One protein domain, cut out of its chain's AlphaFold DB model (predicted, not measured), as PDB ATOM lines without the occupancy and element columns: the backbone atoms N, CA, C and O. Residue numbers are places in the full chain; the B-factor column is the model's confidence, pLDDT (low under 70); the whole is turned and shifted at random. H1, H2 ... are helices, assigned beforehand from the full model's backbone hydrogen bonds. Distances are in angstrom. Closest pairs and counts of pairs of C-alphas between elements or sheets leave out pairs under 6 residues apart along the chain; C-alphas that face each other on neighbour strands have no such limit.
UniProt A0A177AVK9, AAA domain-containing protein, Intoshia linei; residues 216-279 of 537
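What this domain is: This is residues 216 to 279 of the 537 residues of the protein "AAA domain-containing protein" of Intoshia linei (UniProt A0A177AVK9). Look for the longest helix, H3, and beside it H1: the two open as a V from their starts, while H2 and H4 lie side by side as a pair that runs steeply to H3. A short parallel pairing, residues 232 to 233 with 265 to 266, ties the link before H2 to the link before H4. The printed part has 64 residues with four named helices, H1, H2, H3 and H4 in that order, no named strand, and the class all helix. It is compact and rounded, with a radius of gyration of the C-alphas of 10.2 A and spans of 25 by 23 by 18 A.

Where its parts are: Find C-alpha 249 at (50.518, 84.957, 36.025); from there H3, residues 249 to 262, runs 20.5 A. H1, residues 216 to 228, begins at (60.456, 91.472, 33.568) and spans 18.5 A. H2, residues 235 to 244, spans 14.6 A. H4, residues 268 to 277, spans 14.4 A and ends at C-alpha 277, (39.817, 90.720, 22.885).

How they stand to each other: H2 is the hub, touching three helices. H3, with residues 249 to 252 alone, only just touches H2, with 3 pairs of C-alphas within 8 A; the closest are Ile 242 and Cys 252, 6.3 A. H2 and H4 touch at a shallow tilt of 8 degrees, the same way; their closest C-alphas, Ala 237 and Phe 268, are 5.1 A apart. H1 touches H2 with residues 216 to 219 alone, closest at the C-alphas of Lys 219 and Thr 239, 6.7 A, at a steep tilt of 60 degrees. H1 and H4 are apart. Every O i to N i+4 pair is within hydrogen-bond range in H1, H2 and H4; in H3, 9 of 10 are.

The domain as a whole: The farthest C-alphas, Lys 228 and Asp 277, are 26.3 A apart. The printed part has no cut and no long link. Model confidence is under 70 at residues 270 to 279.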
ATOM      1  N   GLU A 216      59.248  92.228  33.905       89.75
ATOM      2  CA  GLU A 216      60.456  91.472  33.568       89.75
ATOM      3  C   GLU A 216      60.507  90.118  34.290       89.75
ATOM      4  O   GLU A 216      60.915  89.117  33.704       89.75
ATOM      5  N   GLN A 217      60.038  90.061  35.543       89.75
ATOM      6  CA  GLN A 217      60.018  88.830  36.344       89.75
ATOM      7  C   GLN A 217      59.041  87.804  35.761       89.75
ATOM      8  O   GLN A 217      59.370  86.625  35.633       89.75
ATOM      9  N   ILE A 218      57.846  88.258  35.374       90.56
ATOM     10  CA  ILE A 218      56.824  87.408  34.749       90.56
ATOM     11  C   ILE A 218      57.278  86.994  33.348       90.56
ATOM     12  O   ILE A 218      57.173  85.825  32.981       90.56
ATOM     13  N   LYS A 219      57.846  87.930  32.585       91.50
ATOM     14  CA  LYS A 219      58.361  87.690  31.238       91.50
ATOM     15  C   LYS A 219      59.440  86.613  31.214       91.50
ATOM     16  O   LYS A 219      59.365  85.720  30.379       91.50
ATOM     17  N   ALA A 220      60.398  86.651  32.142       91.56
ATOM     18  CA  ALA A 220      61.430  85.621  32.254       91.56
ATOM     19  C   ALA A 220      60.828  84.221  32.482       91.56
ATOM     20  O   ALA A 220      61.258  83.245  31.864       91.56
ATOM     21  N   HIS A 221      59.792  84.127  33.320       91.75
ATOM     22  CA  HIS A 221      59.086  82.872  33.564       91.75
ATOM     23  C   HIS A 221      58.325  82.376  32.326       91.75
ATOM     24  O   HIS A 221      58.475  81.216  31.943       91.75
ATOM     25  N   LEU A 222      57.563  83.252  31.664       91.94
ATOM     26  CA  LEU A 222      56.808  82.903  30.456       91.94
ATOM     27  C   LEU A 222      57.730  82.516  29.294       91.94
ATOM     28  O   LEU A 222      57.460  81.523  28.631       91.94
ATOM     29  N   MET A 223      58.860  83.203  29.097       91.75
ATOM     30  CA  MET A 223      59.859  82.823  28.085       91.75
ATOM     31  C   MET A 223      60.427  81.420  28.338       91.75
ATOM     32  O   MET A 223      60.626  80.656  27.396       91.75
ATOM     33  N   SER A 224      60.636  81.040  29.606       92.19
ATOM     34  CA  SER A 224      61.044  79.671  29.955       92.19
ATOM     35  C   SER A 224      59.973  78.633  29.597       92.19
ATOM     36  O   SER A 224      60.321  77.524  29.191       92.19
ATOM     37  N   ILE A 225      58.687  78.972  29.738       92.56
ATOM     38  CA  ILE A 225      57.570  78.111  29.323       92.56
ATOM     39  C   ILE A 225      57.519  78.012  27.795       92.56
ATOM     40  O   ILE A 225      57.514  76.900  27.276       92.56
ATOM     41  N   CYS A 226      57.588  79.141  27.079       91.56
ATOM     42  CA  CYS A 226      57.630  79.177  25.614       91.56
ATOM     43  C   CYS A 226      58.744  78.285  25.055       91.56
ATOM     44  O   CYS A 226      58.504  77.495  24.149       91.56
ATOM     45  N   PHE A 227      59.945  78.364  25.640       91.56
ATOM     46  CA  PHE A 227      61.076  77.532  25.237       91.56
ATOM     47  C   PHE A 227      60.797  76.034  25.427       91.56
ATOM     48  O   PHE A 227      61.090  75.239  24.541       91.56
ATOM     49  N   LYS A 228      60.192  75.636  26.554       91.56
ATOM     50  CA  LYS A 228      59.865  74.225  26.835       91.56
ATOM     51  C   LYS A 228      58.745  73.676  25.955       91.56
ATOM     52  O   LYS A 228      58.739  72.484  25.680       91.56
ATOM     53  N   GLU A 229      57.812  74.527  25.546       89.88
ATOM     54  CA  GLU A 229      56.679  74.161  24.685       89.88
ATOM     55  C   GLU A 229      56.977  74.377  23.189       89.88
ATOM     56  O   GLU A 229      56.100  74.195  22.346       89.88
ATOM     57  N   ASN A 230      58.219  74.742  22.838       88.31
ATOM     58  CA  ASN A 230      58.653  75.050  21.471       88.31
ATOM     59  C   ASN A 230      57.782  76.119  20.780       88.31
ATOM     60  O   ASN A 230      57.475  76.022  19.588       88.31
ATOM     61  N   VAL A 231      57.385  77.149  21.532       87.31
ATOM     62  CA  VAL A 231      56.618  78.296  21.037       87.31
ATOM     63  C   VAL A 231      57.555  79.481  20.835       87.31
ATOM     64  O   VAL A 231      58.249  79.912  21.756       87.31
ATOM     65  N   SER A 232      57.563  80.029  19.623       86.12
ATOM     66  CA  SER A 232      58.323  81.236  19.295       86.12
ATOM     67  C   SER A 232      57.434  82.459  19.494       86.12
ATOM     68  O   SER A 232      56.357  82.539  18.903       86.12
ATOM     69  N   VAL A 233      57.871  83.390  20.344       83.81
ATOM     70  CA  VAL A 233      57.105  84.587  20.722       83.81
ATOM     71  C   VAL A 233      58.003  85.812  20.672       83.81
ATOM     72  O   VAL A 233      59.130  85.780  21.171       83.81
ATOM     73  N   GLU A 234      57.494  86.911  20.117       81.81
ATOM     74  CA  GLU A 234      58.207  88.182  20.159       81.81
ATOM     75  C   GLU A 234      58.232  88.778  21.578       81.81
ATOM     76  O   GLU A 234      57.224  88.878  22.281       81.81
ATOM     77  N   SER A 235      59.411  89.253  21.980       81.69
ATOM     78  CA  SER A 235      59.678  89.872  23.281       81.69
ATOM     79  C   SER A 235      58.718  91.026  23.618       81.69
ATOM     80  O   SER A 235      58.266  91.123  24.762       81.69
ATOM     81  N   ASN A 236      58.388  91.889  22.651       79.12
ATOM     82  CA  ASN A 236      57.504  93.045  22.861       79.12
ATOM     83  C   ASN A 236      56.037  92.633  22.989       79.12
ATOM     84  O   ASN A 236      55.306  93.163  23.828       79.12
ATOM     85  N   ALA A 237      55.623  91.652  22.189       77.25
ATOM     86  CA  ALA A 237      54.278  91.104  22.218       77.25
ATOM     87  C   ALA A 237      53.974  90.474  23.587       77.25
ATOM     88  O   ALA A 237      52.930  90.737  24.188       77.25
ATOM     89  N   LEU A 238      54.945  89.736  24.139       84.06
ATOM     90  CA  LEU A 238      54.844  89.142  25.468       84.06
ATOM     91  C   LEU A 238      54.752  90.199  26.582       84.06
ATOM     92  O   LEU A 238      53.929  90.053  27.484       84.06
ATOM     93  N   THR A 239      55.543  91.279  26.510       84.31
ATOM     94  CA  THR A 239      55.450  92.410  27.456       84.31
ATOM     95  C   THR A 239      54.036  93.000  27.469       84.31
ATOM     96  O   THR A 239      53.432  93.136  28.531       84.31
ATOM     97  N   ASN A 240      53.481  93.282  26.287       75.81
ATOM     98  CA  ASN A 240      52.154  93.879  26.135       75.81
ATOM     99  C   ASN A 240      51.041  92.969  26.687       75.81
ATOM    100  O   ASN A 240      50.133  93.428  27.378       75.81
ATOM    101  N   MET A 241      51.128  91.658  26.447       80.31
ATOM    102  CA  MET A 241      50.174  90.691  26.998       80.31
ATOM    103  C   MET A 241      50.197  90.660  28.533       80.31
ATOM    104  O   MET A 241      49.136  90.607  29.158       80.31
ATOM    105  N   ILE A 242      51.386  90.718  29.147       82.88
ATOM    106  CA  ILE A 242      51.533  90.743  30.612       82.88
ATOM    107  C   ILE A 242      50.897  92.008  31.196       82.88
ATOM    108  O   ILE A 242      50.206  91.939  32.215       82.88
ATOM    109  N   GLU A 243      51.110  93.157  30.554       79.12
ATOM    110  CA  GLU A 243      50.515  94.429  30.969       79.12
ATOM    111  C   GLU A 243      48.992  94.416  30.840       79.12
ATOM    112  O   GLU A 243      48.298  94.775  31.790       79.12
ATOM    113  N   LYS A 244      48.465  93.928  29.711       70.31
ATOM    114  CA  LYS A 244      47.019  93.816  29.468       70.31
ATOM    115  C   LYS A 244      46.324  92.794  30.371       70.31
ATOM    116  O   LYS A 244      45.134  92.932  30.632       70.31
ATOM    117  N   SER A 245      47.048  91.793  30.866       73.19
ATOM    118  CA  SER A 245      46.523  90.777  31.792       73.19
ATOM    119  C   SER A 245      46.607  91.207  33.265       73.19
ATOM    120  O   SER A 245      46.535  90.355  34.150       73.19
ATOM    121  N   ASP A 246      46.824  92.499  33.550       76.06
ATOM    122  CA  ASP A 246      47.012  93.046  34.904       76.06
ATOM    123  C   ASP A 246      48.109  92.333  35.720       76.06
ATOM    124  O   ASP A 246      48.112  92.347  36.955       76.06
ATOM    125  N   ARG A 247      49.088  91.732  35.027       82.12
ATOM    126  CA  ARG A 247      50.188  90.956  35.622       82.12
ATOM    127  C   ARG A 247      49.727  89.726  36.422       82.12
ATOM    128  O   ARG A 247      50.434  89.269  37.322       82.12
ATOM    129  N   ASP A 248      48.566  89.171  36.080       85.94
ATOM    130  CA  ASP A 248      48.073  87.884  36.580       85.94
ATOM    131  C   ASP A 248      48.810  86.734  35.870       85.94
ATOM    132  O   ASP A 248      48.623  86.502  34.675       85.94
ATOM    133  N   ILE A 249      49.667  86.011  36.601       90.06
ATOM    134  CA  ILE A 249      50.518  84.957  36.025       90.06
ATOM    135  C   ILE A 249      49.668  83.798  35.496       90.06
ATOM    136  O   ILE A 249      49.954  83.270  34.422       90.06
ATOM    137  N   ARG A 250      48.609  83.415  36.221       89.75
ATOM    138  CA  ARG A 250      47.722  82.315  35.819       89.75
ATOM    139  C   ARG A 250      47.008  82.667  34.516       89.75
ATOM    140  O   ARG A 250      47.005  81.859  33.591       89.75
ATOM    141  N   GLN A 251      46.480  83.888  34.418       85.38
ATOM    142  CA  GLN A 251      45.861  84.385  33.187       85.38
ATOM    143  C   GLN A 251      46.865  84.449  32.032       85.38
ATOM    144  O   GLN A 251      46.541  84.025  30.928       85.38
ATOM    145  N   CYS A 252      48.086  84.937  32.275       88.44
ATOM    146  CA  CYS A 252      49.119  85.008  31.241       88.44
ATOM    147  C   CYS A 252      49.466  83.623  30.679       88.44
ATOM    148  O   CYS A 252      49.600  83.484  29.468       88.44
ATOM    149  N   ILE A 253      49.596  82.608  31.540       91.31
ATOM    150  CA  ILE A 253      49.877  81.227  31.120       91.31
ATOM    151  C   ILE A 253      48.708  80.660  30.305       91.31
ATOM    152  O   ILE A 253      48.941  80.073  29.251       91.31
ATOM    153  N   ASN A 254      47.466  80.873  30.748       89.31
ATOM    154  CA  ASN A 254      46.278  80.417  30.023       89.31
ATOM    155  C   ASN A 254      46.155  81.078  28.647       89.31
ATOM    156  O   ASN A 254      45.939  80.389  27.654       89.31
ATOM    157  N   ASN A 255      46.347  82.398  28.571       85.50
ATOM    158  CA  ASN A 255      46.336  83.130  27.304       85.50
ATOM    159  C   ASN A 255      47.414  82.584  26.362       85.50
ATOM    160  O   ASN A 255      47.132  82.275  25.209       85.50
ATOM    161  N   LEU A 256      48.631  82.382  26.873       87.44
ATOM    162  CA  LEU A 256      49.734  81.827  26.097       87.44
ATOM    163  C   LEU A 256      49.427  80.409  25.585       87.44
ATOM    164  O   LEU A 256      49.711  80.116  24.426       87.44
ATOM    165  N   GLN A 257      48.808  79.554  26.406       88.81
ATOM    166  CA  GLN A 257      48.394  78.204  26.011       88.81
ATOM    167  C   GLN A 257      47.337  78.235  24.898       88.81
ATOM    168  O   GLN A 257      47.455  77.502  23.916       88.81
ATOM    169  N   ILE A 258      46.326  79.103  25.021       84.31
ATOM    170  CA  ILE A 258      45.282  79.276  23.999       84.31
ATOM    171  C   ILE A 258      45.916  79.709  22.673       84.31
ATOM    172  O   ILE A 258      45.622  79.139  21.626       84.31
ATOM    173  N   MET A 259      46.837  80.667  22.709       79.88
ATOM    174  CA  MET A 259      47.494  81.178  21.504       79.88
ATOM    175  C   MET A 259      48.407  80.126  20.864       79.88
ATOM    176  O   MET A 259      48.363  79.922  19.650       79.88
ATOM    177  N   ALA A 260      49.171  79.399  21.681       84.19
ATOM    178  CA  ALA A 260      50.026  78.308  21.230       84.19
ATOM    179  C   ALA A 260      49.239  77.138  20.617       84.19
ATOM    180  O   ALA A 260      49.758  76.461  19.729       84.19
ATOM    181  N   SER A 261      47.992  76.914  21.055       81.06
ATOM    182  CA  SER A 261      47.113  75.885  20.481       81.06
ATOM    183  C   SER A 261      46.704  76.183  19.036       81.06
ATOM    184  O   SER A 261      46.446  75.258  18.271       81.06
ATOM    185  N   GLN A 262      46.683  77.462  18.647       74.62
ATOM    186  CA  GLN A 262      46.338  77.883  17.291       74.62
ATOM    187  C   GLN A 262      47.565  77.947  16.385       74.62
ATOM    188  O   GLN A 262      47.523  77.450  15.266       74.62
ATOM    189  N   ASN A 263      48.653  78.563  16.862       77.00
ATOM    190  CA  ASN A 263      49.892  78.736  16.108       77.00
ATOM    191  C   ASN A 263      51.114  78.684  17.035       77.00
ATOM    192  O   ASN A 263      51.206  79.426  18.009       77.00
ATOM    193  N   LYS A 264      52.116  77.867  16.683       74.31
ATOM    194  CA  LYS A 264      53.384  77.774  17.440       74.31
ATOM    195  C   LYS A 264      54.330  78.966  17.223       74.31
ATOM    196  O   LYS A 264      55.250  79.168  18.014       74.31
ATOM    197  N   LYS A 265      54.127  79.750  16.159       77.00
ATOM    198  CA  LYS A 265      54.796  81.042  15.934       77.00
ATOM    199  C   LYS A 265      53.798  82.163  16.203       77.00
ATOM    200  O   LYS A 265      52.825  82.303  15.465       77.00
ATOM    201  N   LEU A 266      54.040  82.934  17.258       73.38
ATOM    202  CA  LEU A 266      53.185  84.036  17.686       73.38
ATOM    203  C   LEU A 266      53.796  85.368  17.245       73.38
ATOM    204  O   LEU A 266      54.760  85.847  17.843       73.38
ATOM    205  N   ASP A 267      53.219  85.941  16.190       71.38
ATOM    206  CA  ASP A 267      53.559  87.273  15.683       71.38
ATOM    207  C   ASP A 267      52.922  88.388  16.538       71.38
ATOM    208  O   ASP A 267      51.897  88.173  17.202       71.38
ATOM    209  N   PHE A 268      53.505  89.590  16.519       70.50
ATOM    210  CA  PHE A 268      53.055  90.729  17.322       70.50
ATOM    211  C   PHE A 268      51.608  91.121  17.027       70.50
ATOM    212  O   PHE A 268      50.846  91.361  17.963       70.50
ATOM    213  N   ASP A 269      51.201  91.155  15.755       70.12
ATOM    214  CA  ASP A 269      49.853  91.590  15.365       70.12
ATOM    215  C   ASP A 269      48.769  90.606  15.839       70.12
ATOM    216  O   ASP A 269      47.736  91.004  16.388       70.12
ATOM    217  N   LEU A 270      49.046  89.300  15.739       69.81
ATOM    218  CA  LEU A 270      48.176  88.255  16.285       69.81
ATOM    219  C   LEU A 270      48.068  88.385  17.806       69.81
ATOM    220  O   LEU A 270      46.963  88.385  18.353       69.81
ATOM    221  N   MET A 271      49.196  88.569  18.499       65.00
ATOM    222  CA  MET A 271      49.186  88.774  19.947       65.00
ATOM    223  C   MET A 271      48.442  90.041  20.366       65.00
ATOM    224  O   MET A 271      47.747  90.045  21.385       65.00
ATOM    225  N   TYR A 272      48.584  91.120  19.602       68.69
ATOM    226  CA  TYR A 272      47.965  92.400  19.900       68.69
ATOM    227  C   TYR A 272      46.438  92.325  19.814       68.69
ATOM    228  O   TYR A 272      45.767  92.807  20.736       68.69
ATOM    229  N   LYS A 273      45.914  91.681  18.759       69.19
ATOM    230  CA  LYS A 273      44.480  91.419  18.547       69.19
ATOM    231  C   LYS A 273      43.899  90.581  19.684       69.19
ATOM    232  O   LYS A 273      43.037  91.064  20.412       69.19
ATOM    233  N   TYR A 274      44.491  89.418  19.956       66.00
ATOM    234  CA  TYR A 274      44.047  88.547  21.050       66.00
ATOM    235  C   TYR A 274      44.109  89.209  22.421       66.00
ATOM    236  O   TYR A 274      43.211  89.023  23.238       66.00
ATOM    237  N   SER A 275      45.143  90.007  22.691       60.16
ATOM    238  CA  SER A 275      45.255  90.687  23.980       60.16
ATOM    239  C   SER A 275      44.230  91.816  24.136       60.16
ATOM    240  O   SER A 275      43.935  92.183  25.266       60.16
ATOM    241  N   ASN A 276      43.716  92.400  23.047       62.59
ATOM    242  CA  ASN A 276      42.605  93.356  23.111       62.59
ATOM    243  C   ASN A 276      41.269  92.653  23.351       62.59
ATOM    244  O   ASN A 276      40.505  93.130  24.184       62.59
ATOM    245  N   ASP A 277      41.037  91.515  22.700       58.44
ATOM    246  CA  ASP A 277      39.817  90.720  22.885       58.44
ATOM    247  C   ASP A 277      39.786  90.034  24.261       58.44
ATOM    248  O   ASP A 277      38.734  89.888  24.876       58.44
ATOM    249  N   SER A 278      40.962  89.677  24.790       51.00
ATOM    250  CA  SER A 278      41.149  89.072  26.118       51.00
ATOM    251  C   SER A 278      41.378  90.100  27.226       51.00
ATOM    252  O   SER A 278      41.736  89.712  28.344       51.00
ATOM    253  N   LYS A 279      41.221  91.407  26.954       51.84
ATOM    254  CA  LYS A 279      41.243  92.404  28.030       51.84
ATOM    255  C   LYS A 279      40.153  92.018  29.016       51.84
ATOM    256  O   LYS A 279      38.972  92.056  28.681       51.84
TER     257      LYS A 279